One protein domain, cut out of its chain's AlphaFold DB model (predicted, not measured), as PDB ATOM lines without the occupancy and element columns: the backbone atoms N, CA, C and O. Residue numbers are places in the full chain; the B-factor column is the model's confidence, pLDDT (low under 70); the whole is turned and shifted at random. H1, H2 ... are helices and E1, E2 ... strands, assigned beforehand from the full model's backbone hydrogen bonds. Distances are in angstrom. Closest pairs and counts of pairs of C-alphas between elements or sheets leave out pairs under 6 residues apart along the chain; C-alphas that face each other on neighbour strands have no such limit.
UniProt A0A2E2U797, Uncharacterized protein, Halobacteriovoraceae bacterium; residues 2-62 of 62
ATOM      1  N   VAL A   2     130.070 185.618 136.643       90.38
ATOM      2  CA  VAL A   2     130.735 184.362 137.117       90.38
ATOM      3  C   VAL A   2     131.199 183.418 135.996       90.38
ATOM      4  O   VAL A   2     132.272 182.831 136.085       90.38
ATOM      5  N   LYS A   3     130.400 183.241 134.935       91.00
ATOM      6  CA  LYS A   3     130.792 182.403 133.789       91.00
ATOM      7  C   LYS A   3     131.973 183.004 133.017       91.00
ATOM      8  O   LYS A   3     132.891 182.261 132.698       91.00
ATOM      9  N   ASN A   4     131.957 184.311 132.756       92.12
ATOM     10  CA  ASN A   4     133.035 185.008 132.052       92.12
ATOM     11  C   ASN A   4     134.329 184.988 132.862       92.12
ATOM     12  O   ASN A   4     135.360 184.615 132.319       92.12
ATOM     13  N   LEU A   5     134.260 185.262 134.171       91.56
ATOM     14  CA  LEU A   5     135.423 185.191 135.062       91.56
ATOM     15  C   LEU A   5     136.097 183.812 134.990       91.56
ATOM     16  O   LEU A   5     137.310 183.715 134.862       91.56
ATOM     17  N   LYS A   6     135.304 182.730 134.989       92.31
ATOM     18  CA  LYS A   6     135.828 181.363 134.827       92.31
ATOM     19  C   LYS A   6     136.508 181.131 133.481       92.31
ATOM     20  O   LYS A   6     137.492 180.403 133.434       92.31
ATOM     21  N   VAL A   7     135.948 181.665 132.396       93.06
ATOM     22  CA  VAL A   7     136.541 181.547 131.055       93.06
ATOM     23  C   VAL A   7     137.866 182.302 131.020       93.06
ATOM     24  O   VAL A   7     138.884 181.700 130.698       93.06
ATOM     25  N   ARG A   8     137.879 183.549 131.496       92.56
ATOM     26  CA  ARG A   8     139.070 184.401 131.533       92.56
ATOM     27  C   ARG A   8     140.193 183.788 132.371       92.56
ATOM     28  O   ARG A   8     141.324 183.721 131.907       92.56
ATOM     29  N   LEU A   9     139.885 183.247 133.553       91.19
ATOM     30  CA  LEU A   9     140.870 182.534 134.380       91.19
ATOM     31  C   LEU A   9     141.457 181.306 133.667       91.19
ATOM     32  O   LEU A   9     142.649 181.048 133.783       91.19
ATOM     33  N   LYS A  10     140.647 180.562 132.901       91.56
ATOM     34  CA  LYS A  10     141.134 179.420 132.109       91.56
ATOM     35  C   LYS A  10     142.035 179.846 130.962       91.56
ATOM     36  O   LYS A  10     143.075 179.229 130.764       91.56
ATOM     37  N   GLU A  11     141.645 180.879 130.223       92.44
ATOM     38  CA  GLU A  11     142.424 181.396 129.092       92.44
ATOM     39  C   GLU A  11     143.777 181.966 129.533       92.44
ATOM     40  O   GLU A  11     144.746 181.880 128.789       92.44
ATOM     41  N   ASN A  12     143.859 182.481 130.761       90.75
ATOM     42  CA  ASN A  12     145.083 183.034 131.339       90.75
ATOM     43  C   ASN A  12     145.871 182.023 132.196       90.75
ATOM     44  O   ASN A  12     146.812 182.410 132.877       90.75
ATOM     45  N   GLY A  13     145.497 180.738 132.196       90.88
ATOM     46  CA  GLY A  13     146.220 179.686 132.926       90.88
ATOM     47  C   GLY A  13     146.037 179.680 134.451       90.88
ATOM     48  O   GLY A  13     146.514 178.766 135.108       90.88
ATOM     49  N   LEU A  14     145.271 180.619 135.011       90.06
ATOM     50  CA  LEU A  14     145.029 180.789 136.453       90.06
ATOM     51  C   LEU A  14     143.974 179.829 137.029       90.06
ATOM     52  O   LEU A  14     143.545 179.974 138.172       90.06
ATOM     53  N   TRP A  15     143.494 178.862 136.243       86.25
ATOM     54  CA  TRP A  15     142.408 177.968 136.661       86.25
ATOM     55  C   TRP A  15     142.793 177.003 137.789       86.25
ATOM     56  O   TRP A  15     141.914 176.568 138.533       86.25
ATOM     57  N   ASP A  16     144.077 176.654 137.893       87.75
ATOM     58  CA  ASP A  16     144.582 175.768 138.949       87.75
ATOM     59  C   ASP A  16     144.808 176.525 140.271       87.75
ATOM     60  O   ASP A  16     144.642 175.961 141.349       87.75
ATOM     61  N   GLU A  17     145.087 177.830 140.191       89.25
ATOM     62  CA  GLU A  17     145.406 178.687 141.341       89.25
ATOM     63  C   GLU A  17     144.161 179.366 141.927       89.25
ATOM     64  O   GLU A  17     143.980 179.427 143.145       89.25
ATOM     65  N   CYS A  18     143.257 179.838 141.064       88.81
ATOM     66  CA  CYS A  18     142.089 180.619 141.455       88.81
ATOM     67  C   CYS A  18     140.779 179.975 140.998       88.81
ATOM     68  O   CYS A  18     140.562 179.658 139.824       88.81
ATOM     69  N   LYS A  19     139.824 179.865 141.930       89.38
ATOM     70  CA  LYS A  19     138.509 179.269 141.674       89.38
ATOM     71  C   LYS A  19     137.379 180.235 141.992       89.38
ATOM     72  O   LYS A  19     137.243 180.726 143.103       89.38
ATOM     73  N   VAL A  20     136.480 180.399 141.025       92.81
ATOM     74  CA  VAL A  20     135.254 181.192 141.184       92.81
ATOM     75  C   VAL A  20     134.061 180.246 141.227       92.81
ATOM     76  O   VAL A  20     133.862 179.429 140.324       92.81
ATOM     77  N   THR A  21     133.225 180.341 142.254       91.88
ATOM     78  CA  THR A  21     132.033 179.493 142.410       91.88
ATOM     79  C   THR A  21     130.800 180.321 142.713       91.88
ATOM     80  O   THR A  21     130.889 181.380 143.320       91.88
ATOM     81  N   LYS A  22     129.631 179.820 142.303       92.25
ATOM     82  CA  LYS A  22     128.362 180.360 142.790       92.25
ATOM     83  C   LYS A  22     128.136 179.818 144.197       92.25
ATOM     84  O   LYS A  22     128.239 178.608 144.389       92.25
ATOM     85  N   SER A  23     127.828 180.693 145.139       91.62
ATOM     86  CA  SER A  23     127.371 180.324 146.477       91.62
ATOM     87  C   SER A  23     125.852 180.461 146.583       91.62
ATOM     88  O   SER A  23     125.207 181.076 145.731       91.62
ATOM     89  N   GLY A  24     125.286 179.899 147.652       90.25
ATOM     90  CA  GLY A  24     123.953 180.280 148.120       90.25
ATOM     91  C   GLY A  24     123.964 181.659 148.792       90.25
ATOM     92  O   GLY A  24     124.867 182.466 148.570       90.25
ATOM     93  N   CYS A  25     122.964 181.918 149.638       89.62
ATOM     94  CA  CYS A  25     122.881 183.158 150.407       89.62
ATOM     95  C   CYS A  25     124.110 183.324 151.315       89.62
ATOM     96  O   CYS A  25     124.378 182.468 152.154       89.62
ATOM     97  N   LEU A  26     124.831 184.436 151.150       90.00
ATOM     98  CA  LEU A  26     125.968 184.826 151.994       90.00
ATOM     99  C   LEU A  26     125.570 185.825 153.095       90.00
ATOM    100  O   LEU A  26     126.422 186.300 153.838       90.00
ATOM    101  N   GLY A  27     124.285 186.176 153.186       88.94
ATOM    102  CA  GLY A  27     123.831 187.340 153.939       88.94
ATOM    103  C   GLY A  27     124.095 188.655 153.194       88.94
ATOM    104  O   GLY A  27     124.539 188.672 152.044       88.94
ATOM    105  N   GLY A  28     123.757 189.775 153.834       87.50
ATOM    106  CA  GLY A  28     123.996 191.106 153.271       87.50
ATOM    107  C   GLY A  28     123.100 191.469 152.082       87.50
ATOM    108  O   GLY A  28     123.506 192.278 151.258       87.50
ATOM    109  N   CYS A  29     121.890 190.905 151.978       88.75
ATOM    110  CA  CYS A  29     120.968 191.177 150.864       88.75
ATOM    111  C   CYS A  29     120.658 192.672 150.667       88.75
ATOM    112  O   CYS A  29     120.382 193.095 149.551       88.75
ATOM    113  N   ALA A  30     120.736 193.474 151.735       92.12
ATOM    114  CA  ALA A  30     120.570 194.926 151.673       92.12
ATOM    115  C   ALA A  30     121.669 195.641 150.860       92.12
ATOM    116  O   ALA A  30     121.450 196.756 150.404       92.12
ATOM    117  N   PHE A  31     122.824 195.000 150.659       89.12
ATOM    118  CA  PHE A  31     123.971 195.533 149.920       89.12
ATOM    119  C   PHE A  31     124.072 194.970 148.492       89.12
ATOM    120  O   PHE A  31     125.118 195.062 147.861       89.12
ATOM    121  N   GLY A  32     122.996 194.364 147.976       88.69
ATOM    122  CA  GLY A  32     122.945 193.854 146.608       88.69
ATOM    123  C   GLY A  32     123.710 192.542 146.410       88.69
ATOM    124  O   GLY A  32     123.626 191.622 147.228       88.69
ATOM    125  N   VAL A  33     124.391 192.421 145.265       91.94
ATOM    126  CA  VAL A  33     125.166 191.223 144.914       91.94
ATOM    127  C   VAL A  33     126.470 191.220 145.700       91.94
ATOM    128  O   VAL A  33     127.245 192.171 145.628       91.94
ATOM    129  N   ASN A  34     126.717 190.117 146.409       94.12
ATOM    130  CA  ASN A  34     127.877 189.962 147.276       94.12
ATOM    131  C   ASN A  34     128.738 188.767 146.854       94.12
ATOM    132  O   ASN A  34     128.230 187.764 146.342       94.12
ATOM    133  N   ALA A  35     130.033 188.854 147.136       93.62
ATOM    134  CA  ALA A  35     130.991 187.765 147.008       93.62
ATOM    135  C   ALA A  35     131.943 187.766 148.206       93.62
ATOM    136  O   ALA A  35     132.172 188.791 148.842       93.62
ATOM    137  N   THR A  36     132.518 186.610 148.514       93.44
ATOM    138  CA  THR A  36     133.561 186.498 149.534       93.44
ATOM    139  C   THR A  36     134.838 185.979 148.893       93.44
ATOM    140  O   THR A  36     134.792 185.062 148.067       93.44
ATOM    141  N   LEU A  37     135.960 186.601 149.241       93.25
ATOM    142  CA  LEU A  37     137.284 186.239 148.763       93.25
ATOM    143  C   LEU A  37     138.038 185.514 149.876       93.25
ATOM    144  O   LEU A  37     138.219 186.045 150.972       93.25
ATOM    145  N   TYR A  38     138.506 184.312 149.563       90.88
ATOM    146  CA  TYR A  38     139.369 183.523 150.432       90.88
ATOM    147  C   TYR A  38     140.767 183.416 149.823       90.88
ATOM    148  O   TYR A  38     140.872 183.372 148.596       90.88
ATOM    149  N   PRO A  39     141.825 183.332 150.651       91.12
ATOM    150  CA  PRO A  39     141.825 183.247 152.122       91.12
ATOM    151  C   PRO A  39     141.716 184.596 152.861       91.12
ATOM    152  O   PRO A  39     141.630 184.603 154.086       91.12
ATOM    153  N   ASP A  40     141.689 185.726 152.152       88.69
ATOM    154  CA  ASP A  40     141.732 187.075 152.743       88.69
ATOM    155  C   ASP A  40     140.504 187.459 153.594       88.69
ATOM    156  O   ASP A  40     140.530 188.480 154.273       88.69
ATOM    157  N   ASN A  41     139.442 186.640 153.610       89.25
ATOM    158  CA  ASN A  41     138.182 186.907 154.319       89.25
ATOM    159  C   ASN A  41     137.548 188.256 153.924       89.25
ATOM    160  O   ASN A  41     136.819 188.874 154.703       89.25
ATOM    161  N   THR A  42     137.798 188.713 152.696       92.25
ATOM    162  CA  THR A  42     137.245 189.971 152.189       92.25
ATOM    163  C   THR A  42     135.806 189.754 151.743       92.25
ATOM    164  O   THR A  42     135.507 188.827 150.985       92.25
ATOM    165  N   PHE A  43     134.904 190.625 152.193       92.50
ATOM    166  CA  PHE A  43     133.518 190.656 151.737       92.50
ATOM    167  C   PHE A  43     133.351 191.770 150.706       92.50
ATOM    168  O   PHE A  43     133.505 192.948 151.017       92.50
ATOM    169  N   LEU A  44     133.064 191.380 149.470       92.62
ATOM    170  CA  LEU A  44     132.789 192.281 148.362       92.62
ATOM    171  C   LEU A  44     131.277 192.447 148.267       92.62
ATOM    172  O   LEU A  44     130.551 191.457 148.162       92.62
ATOM    173  N   SER A  45     130.805 193.684 148.319       94.06
ATOM    174  CA  SER A  45     129.382 194.016 148.289       94.06
ATOM    175  C   SER A  45     129.060 194.978 147.161       94.06
ATOM    176  O   SER A  45     129.939 195.701 146.697       94.06
ATOM    177  N   ASN A  46     127.783 195.042 146.789       93.50
ATOM    178  CA  ASN A  46     127.262 195.958 145.780       93.50
ATOM    179  C   ASN A  46     127.927 195.789 144.404       93.50
ATOM    180  O   ASN A  46     128.142 196.759 143.683       93.50
ATOM    181  N   ILE A  47     128.239 194.537 144.063       93.12
ATOM    182  CA  ILE A  47     128.925 194.176 142.827       93.12
ATOM    183  C   ILE A  47     127.983 194.351 141.633       93.12
ATOM    184  O   ILE A  47     126.852 193.849 141.631       93.12
ATOM    185  N   SER A  48     128.473 195.016 140.597       93.06
ATOM    186  CA  SER A  48     127.785 195.237 139.331       93.06
ATOM    187  C   SER A  48     128.412 194.419 138.193       93.06
ATOM    188  O   SER A  48     129.361 193.656 138.378       93.06
ATOM    189  N   LEU A  49     127.829 194.519 136.994       90.94
ATOM    190  CA  LEU A  49     128.381 193.868 135.802       90.94
ATOM    191  C   LEU A  49     129.632 194.581 135.274       90.94
ATOM    192  O   LEU A  49     130.438 193.928 134.613       90.94
ATOM    193  N   ASP A  50     129.789 195.869 135.577       92.69
ATOM    194  CA  ASP A  50     130.929 196.688 135.162       92.69
ATOM    195  C   ASP A  50     132.197 196.380 135.982       92.69
ATOM    196  O   ASP A  50     133.301 196.544 135.479       92.69
ATOM    197  N   ASP A  51     132.058 195.813 137.188       93.44
ATOM    198  CA  ASP A  51     133.184 195.424 138.059       93.44
ATOM    199  C   ASP A  51     133.902 194.129 137.604       93.44
ATOM    200  O   ASP A  51     134.711 193.558 138.338       93.44
ATOM    201  N   GLU A  52     133.584 193.587 136.420       91.44
ATOM    202  CA  GLU A  52     134.150 192.313 135.947       91.44
ATOM    203  C   GLU A  52     135.681 192.375 135.796       91.44
ATOM    204  O   GLU A  52     136.364 191.410 136.155       91.44
ATOM    205  N   ASP A  53     136.219 193.499 135.315       92.69
ATOM    206  CA  ASP A  53     137.664 193.709 135.177       92.69
ATOM    207  C   ASP A  53     138.357 193.911 136.530       92.69
ATOM    208  O   ASP A  53     139.390 193.283 136.774       92.69
ATOM    209  N   ASP A  54     137.768 194.692 137.438       93.38
ATOM    210  CA  ASP A  54     138.317 194.908 138.784       93.38
ATOM    211  C   ASP A  54     138.383 193.600 139.581       93.38
ATOM    212  O   ASP A  54     139.392 193.282 140.214       93.38
ATOM    213  N   LEU A  55     137.335 192.779 139.499       92.44
ATOM    214  CA  LEU A  55     137.315 191.470 140.149       92.44
ATOM    215  C   LEU A  55     138.337 190.510 139.558       92.44
ATOM    216  O   LEU A  55     138.944 189.736 140.297       92.44
ATOM    217  N   TYR A  56     138.533 190.539 138.240       91.94
ATOM    218  CA  TYR A  56     139.584 189.748 137.617       91.94
ATOM    219  C   TYR A  56     140.970 190.211 138.083       91.94
ATOM    220  O   TYR A  56     141.784 189.367 138.452       91.94
ATOM    221  N   ALA A  57     141.210 191.524 138.151       92.00
ATOM    222  CA  ALA A  57     142.466 192.085 138.640       92.00
ATOM    223  C   ALA A  57     142.769 191.635 140.079       92.00
ATOM    224  O   ALA A  57     143.878 191.171 140.345       92.00
ATOM    225  N   ILE A  58     141.769 191.672 140.970       91.06
ATOM    226  CA  ILE A  58     141.886 191.187 142.357       91.06
ATOM    227  C   ILE A  58     142.267 189.701 142.404       91.06
ATOM    228  O   ILE A  58     143.089 189.309 143.229       91.06
ATOM    229  N   LEU A  59     141.686 188.875 141.528       89.25
ATOM    230  CA  LEU A  59     141.982 187.439 141.468       89.25
ATOM    231  C   LEU A  59     143.358 187.142 140.860       89.25
ATOM    232  O   LEU A  59     144.002 186.197 141.288       89.25
ATOM    233  N   SER A  60     143.806 187.927 139.878       86.62
ATOM    234  CA  SER A  60     145.099 187.732 139.201       86.62
ATOM    235  C   SER A  60     146.298 188.343 139.929       86.62
ATOM    236  O   SER A  60     147.435 188.047 139.585       86.62
ATOM    237  N   ALA A  61     146.064 189.236 140.893       80.94
ATOM    238  CA  ALA A  61     147.119 189.872 141.685       80.94
ATOM    239  C   ALA A  61     147.650 188.978 142.826       80.94
ATOM    240  O   ALA A  61     148.416 189.450 143.668       80.94
ATOM    241  N   LYS A  62     147.208 187.720 142.879       61.84
ATOM    242  CA  LYS A  62     147.580 186.697 143.858       61.84
ATOM    243  C   LYS A  62     148.364 185.606 143.153       61.84
ATOM    244  O   LYS A  62     149.358 185.166 143.769       61.84
TER     245      LYS A  62
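What this domain is: This is residues 2 to 62 of the 62 residues of an uncharacterized protein of Halobacteriovoraceae bacterium (UniProt A0A2E2U797). Two short helices, H1 and H2, lie near each other at one end, crossed rather than side by side, and a small two-strand hairpin, E1 and E2, lies toward the other end. A long loop, residues 12 to 34, leaves H1 and swings out past the hairpin to the far end at Ala 30 before it enters E1. The 61 printed residues hold two named helices and two named strands, in the order H1, E1, E2, H2, with E1 and E2 an antiparallel sheet. The class is mixed, helices and strands, though under half of the residues, 25 of 61, are in named elements. The whole is compact, with a radius of gyration of the C-alphas of 11.7 A and spans of 35 by 24 by 19 A.

How they stand to each other: H1, residues 2 to 11, and H2, residues 52 to 60, are close but not clearly touching; their closest C-alphas, those of Leu 5 and Tyr 56, are 6.7 A apart. They run the same way at a steep tilt of 49 degrees. In both helices every O i to N i+4 pair is within hydrogen-bond range. E1, residues 35 to 37, and E2, residues 42 to 44, form a hairpin, antiparallel at 155 degrees. N 35 and O 44 are within hydrogen-bond range at 2.8 A, as are N 37 and O 42 at 2.9 A. H1 and E2 are apart, and so are E1 and H2.

Where its parts are: H1 begins at C-alpha 2, (130.735, 184.362, 137.117), and is 14.5 A long. E1 is 6.7 A long and E2 6.3 A. H2, 12.3 A long, ends at C-alpha 60, (145.099, 187.732, 139.201).

The domain as a whole: The C-alphas farthest apart, those of Gly 13 and Ala 30, are 35.2 A apart. The printed part has no cut. The link from H1 to E1 is long, with 23 residues. Mean pLDDT of the printed part is 90.5; residue 62 is under 70.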